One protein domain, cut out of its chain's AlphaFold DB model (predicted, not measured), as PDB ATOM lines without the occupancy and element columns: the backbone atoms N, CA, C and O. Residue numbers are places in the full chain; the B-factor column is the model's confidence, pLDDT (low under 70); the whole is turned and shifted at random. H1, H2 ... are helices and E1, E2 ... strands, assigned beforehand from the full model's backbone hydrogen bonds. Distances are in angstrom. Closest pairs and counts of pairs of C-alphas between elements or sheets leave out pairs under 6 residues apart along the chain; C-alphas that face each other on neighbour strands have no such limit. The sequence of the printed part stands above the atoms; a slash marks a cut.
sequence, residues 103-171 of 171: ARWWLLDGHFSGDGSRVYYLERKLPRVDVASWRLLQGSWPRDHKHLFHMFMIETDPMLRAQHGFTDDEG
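Overview. This is residues 103 to 171 of the 171 residues of an uncharacterized protein of bacterium M00.F.Ca.ET.163.01.1.1 (UniProt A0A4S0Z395). This domain has little regular structure: loops surround two small strand hairpins, E1 with E2 and E3 with E4, set one after the other along the longest axis, with the short helix H1 towards one end. The 69 printed residues have four named strands, then one named helix; both two-stranded sheets are antiparallel. The class is mixed, with 18 residues in named elements. The whole is compact, radius of gyration of the C-alphas 12.1 A, spanning 38 by 26 by 17 A.

Arrangement. E1, residues 112 to 114, and E2, residues 119 to 121, form an antiparallel hairpin at 153 degrees; N 120 and O 113 are 2.8 A apart. E3, residues 135 to 137, and E4, residues 141 to 143, form another at 152 degrees; N 135 and O 143 are 2.8 A apart. E2 and E3 are apart. In H1, residues 158 to 163, every O i to N i+4 pair is within hydrogen-bond range.

Along the chain. E1 begins at C-alpha 112 (102.411, 119.624, 122.842). H1, 8.6 A long, ends at C-alpha 163 (116.996, 116.310, 106.290).

Size, cuts and confidence. The printed part has no cut. The links E2 to E3 and E4 to H1 are long. Residues 139 and 168 to 171 have pLDDT under 70.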
ATOM      1  N   ALA A 103      87.734 126.057 126.011       96.44
ATOM      2  CA  ALA A 103      86.682 125.077 125.739       96.44
ATOM      3  C   ALA A 103      87.076 124.049 124.669       96.44
ATOM      4  O   ALA A 103      86.452 122.992 124.562       96.44
ATOM      5  N   ARG A 104      88.086 124.369 123.860       97.62
ATOM      6  CA  ARG A 104      88.605 123.506 122.805       97.62
ATOM      7  C   ARG A 104      90.007 123.016 123.096       97.62
ATOM      8  O   ARG A 104      90.610 122.480 122.188       97.62
ATOM      9  N   TRP A 105      90.560 123.206 124.287       98.50
ATOM     10  CA  TRP A 105      91.929 122.780 124.543       98.50
ATOM     11  C   TRP A 105      92.037 121.258 124.730       98.50
ATOM     12  O   TRP A 105      91.197 120.643 125.388       98.50
ATOM     13  N   TRP A 106      93.088 120.645 124.181       97.94
ATOM     14  CA  TRP A 106      93.433 119.240 124.409       97.94
ATOM     15  C   TRP A 106      94.950 119.009 124.411       97.94
ATOM     16  O   TRP A 106      95.720 119.730 123.770       97.94
ATOM     17  N   LEU A 107      95.375 117.953 125.110       97.56
ATOM     18  CA  LEU A 107      96.755 117.472 125.099       97.56
ATOM     19  C   LEU A 107      97.096 116.784 123.774       97.56
ATOM     20  O   LEU A 107      96.309 116.006 123.236       97.56
ATOM     21  N   LEU A 108      98.301 117.048 123.285       94.38
ATOM     22  CA  LEU A 108      98.953 116.329 122.196       94.38
ATOM     23  C   LEU A 108     100.167 115.578 122.777       94.38
ATOM     24  O   LEU A 108     100.569 115.794 123.920       94.38
ATOM     25  N   ASP A 109     100.786 114.708 121.986       90.75
ATOM     26  CA  ASP A 109     102.000 114.005 122.415       90.75
ATOM     27  C   ASP A 109     103.227 114.931 122.472       90.75
ATOM     28  O   ASP A 109     103.263 116.002 121.866       90.75
ATOM     29  N   GLY A 110     104.279 114.500 123.175       90.56
ATOM     30  CA  GLY A 110     105.597 115.150 123.119       90.56
ATOM     31  C   GLY A 110     105.656 116.551 123.736       90.56
ATOM     32  O   GLY A 110     106.401 117.393 123.239       90.56
ATOM     33  N   HIS A 111     104.888 116.795 124.805       93.62
ATOM     34  CA  HIS A 111     104.725 118.101 125.471       93.62
ATOM     35  C   HIS A 111     103.995 119.160 124.637       93.62
ATOM     36  O   HIS A 111     104.100 120.359 124.921       93.62
ATOM     37  N   PHE A 112     103.263 118.733 123.609       96.12
ATOM     38  CA  PHE A 112     102.411 119.624 122.842       96.12
ATOM     39  C   PHE A 112     100.987 119.653 123.394       96.12
ATOM     40  O   PHE A 112     100.497 118.709 124.002       96.12
ATOM     41  N   SER A 113     100.284 120.745 123.143       97.88
ATOM     42  CA  SER A 113      98.833 120.833 123.308       97.88
ATOM     43  C   SER A 113      98.265 121.824 122.300       97.88
ATOM     44  O   SER A 113      99.020 122.551 121.647       97.88
ATOM     45  N   GLY A 114      96.954 121.855 122.112       97.94
ATOM     46  CA  GLY A 114      96.344 122.734 121.120       97.94
ATOM     47  C   GLY A 114      94.886 123.031 121.403       97.94
ATOM     48  O   GLY A 114      94.286 122.419 122.276       97.94
ATOM     49  N   ASP A 115      94.343 123.998 120.666       98.19
ATOM     50  CA  ASP A 115      92.937 124.423 120.766       98.19
ATOM     51  C   ASP A 115      92.193 124.418 119.411       98.19
ATOM     52  O   ASP A 115      91.095 124.956 119.264       98.19
ATOM     53  N   GLY A 116      92.835 123.859 118.379       96.69
ATOM     54  CA  GLY A 116      92.357 123.834 116.990       96.69
ATOM     55  C   GLY A 116      92.712 125.066 116.163       96.69
ATOM     56  O   GLY A 116      92.649 125.017 114.938       96.69
ATOM     57  N   SER A 117      93.151 126.147 116.801       97.38
ATOM     58  CA  SER A 117      93.651 127.362 116.142       97.38
ATOM     59  C   SER A 117      95.088 127.712 116.532       97.38
ATOM     60  O   SER A 117      95.748 128.517 115.871       97.38
ATOM     61  N   ARG A 118      95.591 127.095 117.603       97.81
ATOM     62  CA  ARG A 118      96.932 127.263 118.151       97.81
ATOM     63  C   ARG A 118      97.487 125.908 118.554       97.81
ATOM     64  O   ARG A 118      96.750 125.008 118.955       97.81
ATOM     65  N   VAL A 119      98.809 125.817 118.494       98.19
ATOM     66  CA  VAL A 119      99.591 124.726 119.070       98.19
ATOM     67  C   VAL A 119     100.564 125.339 120.069       98.19
ATOM     68  O   VAL A 119     101.119 126.416 119.831       98.19
ATOM     69  N   TYR A 120     100.757 124.661 121.188       98.31
ATOM     70  CA  TYR A 120     101.642 125.044 122.274       98.31
ATOM     71  C   TYR A 120     102.653 123.932 122.501       98.31
ATOM     72  O   TYR A 120     102.295 122.764 122.422       98.31
ATOM     73  N   TYR A 121     103.889 124.304 122.807       97.31
ATOM     74  CA  TYR A 121     104.856 123.432 123.457       97.31
ATOM     75  C   TYR A 121     104.999 123.921 124.895       97.31
ATOM     76  O   TYR A 121     105.440 125.059 125.109       97.31
ATOM     77  N   LEU A 122     104.593 123.098 125.864       96.88
ATOM     78  CA  LEU A 122     104.420 123.516 127.258       96.88
ATOM     79  C   LEU A 122     103.541 124.780 127.340       96.88
ATOM     80  O   LEU A 122     102.439 124.803 126.788       96.88
ATOM     81  N   GLU A 123     104.014 125.856 127.977       97.19
ATOM     82  CA  GLU A 123     103.282 127.118 128.090       97.19
ATOM     83  C   GLU A 123     103.373 128.020 126.842       97.19
ATOM     84  O   GLU A 123     102.758 129.089 126.777       97.19
ATOM     85  N   ARG A 124     104.200 127.645 125.859       97.88
ATOM     86  CA  ARG A 124     104.627 128.540 124.779       97.88
ATOM     87  C   ARG A 124     103.906 128.230 123.479       97.88
ATOM     88  O   ARG A 124     104.048 127.154 122.912       97.88
ATOM     89  N   LYS A 125     103.191 129.224 122.957       98.00
ATOM     90  CA  LYS A 125     102.534 129.148 121.647       98.00
ATOM     91  C   LYS A 125     103.561 129.049 120.514       98.00
ATOM     92  O   LYS A 125     104.495 129.854 120.471       98.00
ATOM     93  N   LEU A 126     103.338 128.138 119.569       97.62
ATOM     94  CA  LEU A 126     104.142 128.019 118.354       97.62
ATOM     95  C   LEU A 126     103.899 129.225 117.430       97.62
ATOM     96  O   LEU A 126     102.749 129.604 117.180       97.62
ATOM     97  N   PRO A 127     104.959 129.858 116.906       96.94
ATOM     98  CA  PRO A 127     104.830 130.976 115.991       96.94
ATOM     99  C   PRO A 127     104.493 130.486 114.581       96.94
ATOM    100  O   PRO A 127     105.113 129.552 114.088       96.94
ATOM    101  N   ARG A 128     103.561 131.173 113.906       96.25
ATOM    102  CA  ARG A 128     103.221 130.971 112.479       96.25
ATOM    103  C   ARG A 128     102.838 129.533 112.095       96.25
ATOM    104  O   ARG A 128     102.899 129.197 110.917       96.25
ATOM    105  N   VAL A 129     102.438 128.714 113.066       97.06
ATOM    106  CA  VAL A 129     102.025 127.336 112.811       97.06
ATOM    107  C   VAL A 129     100.801 127.304 111.905       97.06
ATOM    108  O   VAL A 129      99.812 127.995 112.159       97.06
ATOM    109  N   ASP A 130     100.862 126.487 110.861       97.00
ATOM    110  CA  ASP A 130      99.665 126.053 110.155       97.00
ATOM    111  C   ASP A 130      99.077 124.831 110.867       97.00
ATOM    112  O   ASP A 130      99.500 123.694 110.656       97.00
ATOM    113  N   VAL A 131      98.091 125.077 111.730       96.38
ATOM    114  CA  VAL A 131      97.474 124.039 112.567       96.38
ATOM    115  C   VAL A 131      96.833 122.929 111.732       96.38
ATOM    116  O   VAL A 131      96.851 121.778 112.157       96.38
ATOM    117  N   ALA A 132      96.328 123.235 110.531       96.19
ATOM    118  CA  ALA A 132      95.660 122.249 109.683       96.19
ATOM    119  C   ALA A 132      96.614 121.164 109.155       96.19
ATOM    120  O   ALA A 132      96.183 120.042 108.893       96.19
ATOM    121  N   SER A 133      97.902 121.486 109.002       95.94
ATOM    122  CA  SER A 133      98.931 120.547 108.538       95.94
ATOM    123  C   SER A 133      99.933 120.146 109.622       95.94
ATOM    124  O   SER A 133     100.876 119.400 109.337       95.94
ATOM    125  N   TRP A 134      99.740 120.619 110.858       96.25
ATOM    126  CA  TRP A 134     100.641 120.320 111.962       96.25
ATOM    127  C   TRP A 134     100.600 118.836 112.335       96.25
ATOM    128  O   TRP A 134      99.535 118.230 112.461       96.25
ATOM    129  N   ARG A 135     101.778 118.249 112.542       93.50
ATOM    130  CA  ARG A 135     101.951 116.866 112.991       93.50
ATOM    131  C   ARG A 135     103.262 116.684 113.744       93.50
ATOM    132  O   ARG A 135     104.282 117.284 113.397       93.50
ATOM    133  N   LEU A 136     103.248 115.785 114.721       91.12
ATOM    134  CA  LEU A 136     104.448 115.308 115.398       91.12
ATOM    135  C   LEU A 136     105.025 114.108 114.631       91.12
ATOM    136  O   LEU A 136     104.324 113.121 114.407       91.12
ATOM    137  N   LEU A 137     106.286 114.190 114.200       82.06
ATOM    138  CA  LEU A 137     106.994 113.048 113.613       82.06
ATOM    139  C   LEU A 137     107.610 112.160 114.707       82.06
ATOM    140  O   LEU A 137     107.856 112.613 115.827       82.06
ATOM    141  N   GLN A 138     107.918 110.902 114.366       70.25
ATOM    142  CA  GLN A 138     108.700 110.023 115.245       70.25
ATOM    143  C   GLN A 138     110.033 110.690 115.625       70.25
ATOM    144  O   GLN A 138     110.727 111.233 114.767       70.25
ATOM    145  N   GLY A 139     110.386 110.647 116.914       67.31
ATOM    146  CA  GLY A 139     111.612 111.266 117.434       67.31
ATOM    147  C   GLY A 139     111.489 112.746 117.825       67.31
ATOM    148  O   GLY A 139     112.515 113.390 118.011       67.31
ATOM    149  N   SER A 140     110.265 113.267 117.980       72.88
ATOM    150  CA  SER A 140     109.979 114.616 118.506       72.88
ATOM    151  C   SER A 140     110.330 115.778 117.571       72.88
ATOM    152  O   SER A 140     110.684 116.856 118.043       72.88
ATOM    153  N   TRP A 141     110.175 115.588 116.255       85.19
ATOM    154  CA  TRP A 141     110.296 116.659 115.253       85.19
ATOM    155  C   TRP A 141     108.916 117.133 114.771       85.19
ATOM    156  O   TRP A 141     108.381 116.609 113.789       85.19
ATOM    157  N   PRO A 142     108.288 118.087 115.474       92.81
ATOM    158  CA  PRO A 142     107.023 118.679 115.075       92.81
ATOM    159  C   PRO A 142     107.204 119.522 113.821       92.81
ATOM    160  O   PRO A 142     108.191 120.239 113.662       92.81
ATOM    161  N   ARG A 143     106.228 119.458 112.922       94.81
ATOM    162  CA  ARG A 143     106.235 120.248 111.693       94.81
ATOM    163  C   ARG A 143     104.835 120.581 111.224       94.81
ATOM    164  O   ARG A 143     103.894 119.855 111.521       94.81
ATOM    165  N   ASP A 144     104.744 121.611 110.403       95.81
ATOM    166  CA  ASP A 144     103.629 121.829 109.486       95.81
ATOM    167  C   ASP A 144     104.141 121.739 108.028       95.81
ATOM    168  O   ASP A 144     105.217 121.172 107.766       95.81
ATOM    169  N   HIS A 145     103.370 122.220 107.048       93.88
ATOM    170  CA  HIS A 145     103.796 122.208 105.645       93.88
ATOM    171  C   HIS A 145     104.931 123.204 105.318       93.88
ATOM    172  O   HIS A 145     105.644 122.986 104.343       93.88
ATOM    173  N   LYS A 146     105.129 124.264 106.116       93.75
ATOM    174  CA  LYS A 146     106.102 125.363 105.911       93.75
ATOM    175  C   LYS A 146     107.279 125.346 106.888       93.75
ATOM    176  O   LYS A 146     108.379 125.803 106.566       93.75
ATOM    177  N   HIS A 147     107.060 124.835 108.089       95.19
ATOM    178  CA  HIS A 147     107.975 124.959 109.208       95.19
ATOM    179  C   HIS A 147     108.290 123.596 109.816       95.19
ATOM    180  O   HIS A 147     107.395 122.817 110.149       95.19
ATOM    181  N   LEU A 148     109.581 123.346 110.017       95.06
ATOM    182  CA  LEU A 148     110.071 122.427 111.033       95.06
ATOM    183  C   LEU A 148     110.151 123.196 112.351       95.06
ATOM    184  O   LEU A 148     110.565 124.357 112.353       95.06
ATOM    185  N   PHE A 149     109.769 122.570 113.458       94.44
ATOM    186  CA  PHE A 149     109.859 123.169 114.780       94.44
ATOM    187  C   PHE A 149     110.850 122.406 115.657       94.44
ATOM    188  O   PHE A 149     110.882 121.176 115.662       94.44
ATOM    189  N   HIS A 150     111.606 123.156 116.453       92.31
ATOM    190  CA  HIS A 150     112.359 122.647 117.588       92.31
ATOM    191  C   HIS A 150     111.739 123.237 118.860       92.31
ATOM    192  O   HIS A 150     111.807 124.447 119.104       92.31
ATOM    193  N   MET A 151     111.071 122.389 119.651       92.62
ATOM    194  CA  MET A 151     110.233 122.811 120.781       92.62
ATOM    195  C   MET A 151     109.149 123.816 120.324       92.62
ATOM    196  O   MET A 151     108.270 123.465 119.543       92.62
ATOM    197  N   PHE A 152     109.210 125.074 120.772       94.44
ATOM    198  CA  PHE A 152     108.284 126.151 120.385       94.44
ATOM    199  C   PHE A 152     108.838 127.059 119.270       94.44
ATOM    200  O   PHE A 152     108.190 128.042 118.917       94.44
ATOM    201  N   MET A 153     110.052 126.815 118.767       95.38
ATOM    202  CA  MET A 153     110.716 127.672 117.778       95.38
ATOM    203  C   MET A 153     110.630 127.068 116.385       95.38
ATOM    204  O   MET A 153     110.610 125.852 116.240       95.38
ATOM    205  N   ILE A 154     110.618 127.923 115.363       95.75
ATOM    206  CA  ILE A 154     110.834 127.481 113.982       95.75
ATOM    207  C   ILE A 154     112.324 127.185 113.819       95.75
ATOM    208  O   ILE A 154     113.149 128.039 114.138       95.75
ATOM    209  N   GLU A 155     112.640 125.996 113.320       94.38
ATOM    210  CA  GLU A 155     113.995 125.602 112.951       94.38
ATOM    211  C   GLU A 155     114.416 126.323 111.666       94.38
ATOM    212  O   GLU A 155     113.661 126.371 110.685       94.38
ATOM    213  N   THR A 156     115.619 126.888 111.688       93.94
ATOM    214  CA  THR A 156     116.176 127.735 110.628       93.94
ATOM    215  C   THR A 156     117.452 127.178 110.014       93.94
ATOM    216  O   THR A 156     117.857 127.692 108.981       93.94
ATOM    217  N   ASP A 157     118.086 126.160 110.607       93.38
ATOM    218  CA  ASP A 157     119.245 125.487 110.012       93.38
ATOM    219  C   ASP A 157     118.836 124.810 108.684       93.38
ATOM    220  O   ASP A 157     118.043 123.860 108.705       93.38
ATOM    221  N   PRO A 158     119.369 125.254 107.528       92.25
ATOM    222  CA  PRO A 158     119.009 124.702 106.223       92.25
ATOM    223  C   PRO A 158     119.337 123.215 106.085       92.25
ATOM    224  O   PRO A 158     118.587 122.471 105.456       92.25
ATOM    225  N   MET A 159     120.430 122.749 106.695       92.69
ATOM    226  CA  MET A 159     120.845 121.349 106.610       92.69
ATOM    227  C   MET A 159     119.882 120.454 107.383       92.69
ATOM    228  O   MET A 159     119.476 119.404 106.881       92.69
ATOM    229  N   LEU A 160     119.482 120.875 108.585       90.94
ATOM    230  CA  LEU A 160     118.502 120.139 109.380       90.94
ATOM    231  C   LEU A 160     117.123 120.170 108.707       90.94
ATOM    232  O   LEU A 160     116.475 119.137 108.553       90.94
ATOM    233  N   ARG A 161     116.700 121.332 108.207       92.44
ATOM    234  CA  ARG A 161     115.462 121.478 107.428       92.44
ATOM    235  C   ARG A 161     115.441 120.558 106.202       92.44
ATOM    236  O   ARG A 161     114.450 119.850 106.001       92.44
ATOM    237  N   ALA A 162     116.539 120.484 105.450       91.94
ATOM    238  CA  ALA A 162     116.674 119.610 104.288       91.94
ATOM    239  C   ALA A 162     116.573 118.119 104.653       91.94
ATOM    240  O   ALA A 162     115.890 117.368 103.955       91.94
ATOM    241  N   GLN A 163     117.158 117.687 105.780       91.06
ATOM    242  CA  GLN A 163     116.996 116.310 106.290       91.06
ATOM    243  C   GLN A 163     115.527 115.957 106.569       91.06
ATOM    244  O   GLN A 163     115.130 114.797 106.460       91.06
ATOM    245  N   HIS A 164     114.708 116.962 106.878       89.88
ATOM    246  CA  HIS A 164     113.271 116.826 107.097       89.88
ATOM    247  C   HIS A 164     112.426 117.202 105.867       89.88
ATOM    248  O   HIS A 164     111.212 117.389 105.987       89.88
ATOM    249  N   GLY A 165     113.023 117.269 104.674       89.75
ATOM    250  CA  GLY A 165     112.303 117.475 103.414       89.75
ATOM    251  C   GLY A 165     111.735 118.884 103.246       89.75
ATOM    252  O   GLY A 165     110.709 119.049 102.590       89.75
ATOM    253  N   PHE A 166     112.353 119.881 103.878       89.38
ATOM    254  CA  PHE A 166     112.140 121.284 103.549       89.38
ATOM    255  C   PHE A 166     113.253 121.724 102.601       89.38
ATOM    256  O   PHE A 166     114.425 121.697 102.971       89.38
ATOM    257  N   THR A 167     112.882 122.103 101.387       81.75
ATOM    258  CA  THR A 167     113.757 122.824 100.467       81.75
ATOM    259  C   THR A 167     113.544 124.312 100.689       81.75
ATOM    260  O   THR A 167     112.416 124.756 100.918       81.75
ATOM    261  N   ASP A 168     114.624 125.086 100.652       67.38
ATOM    262  CA  ASP A 168     114.523 126.537 100.550       67.38
ATOM    263  C   ASP A 168     114.121 126.870  99.106       67.38
ATOM    264  O   ASP A 168     114.926 127.334  98.305       67.38
ATOM    265  N   ASP A 169     112.879 126.552  98.742       55.22
ATOM    266  CA  ASP A 169     112.281 127.093  97.529       55.22
ATOM    267  C   ASP A 169     111.854 128.526  97.859       55.22
ATOM    268  O   ASP A 169     110.783 128.778  98.417       55.22
ATOM    269  N   GLU A 170     112.755 129.469  97.578       43.72
ATOM    270  CA  GLU A 170     112.422 130.886  97.499       43.72
ATOM    271  C   GLU A 170     111.365 131.096  96.403       43.72
ATOM    272  O   GLU A 170     111.612 130.863  95.216       43.72
ATOM    273  N   GLY A 171     110.186 131.553  96.824       40.00
ATOM    274  CA  GLY A 171     109.117 132.081  95.980       40.00
ATOM    275  C   GLY A 171     108.281 133.085  96.754       40.00
ATOM    276  O   GLY A 171     107.528 132.641  97.650       40.00
TER     277      GLY A 171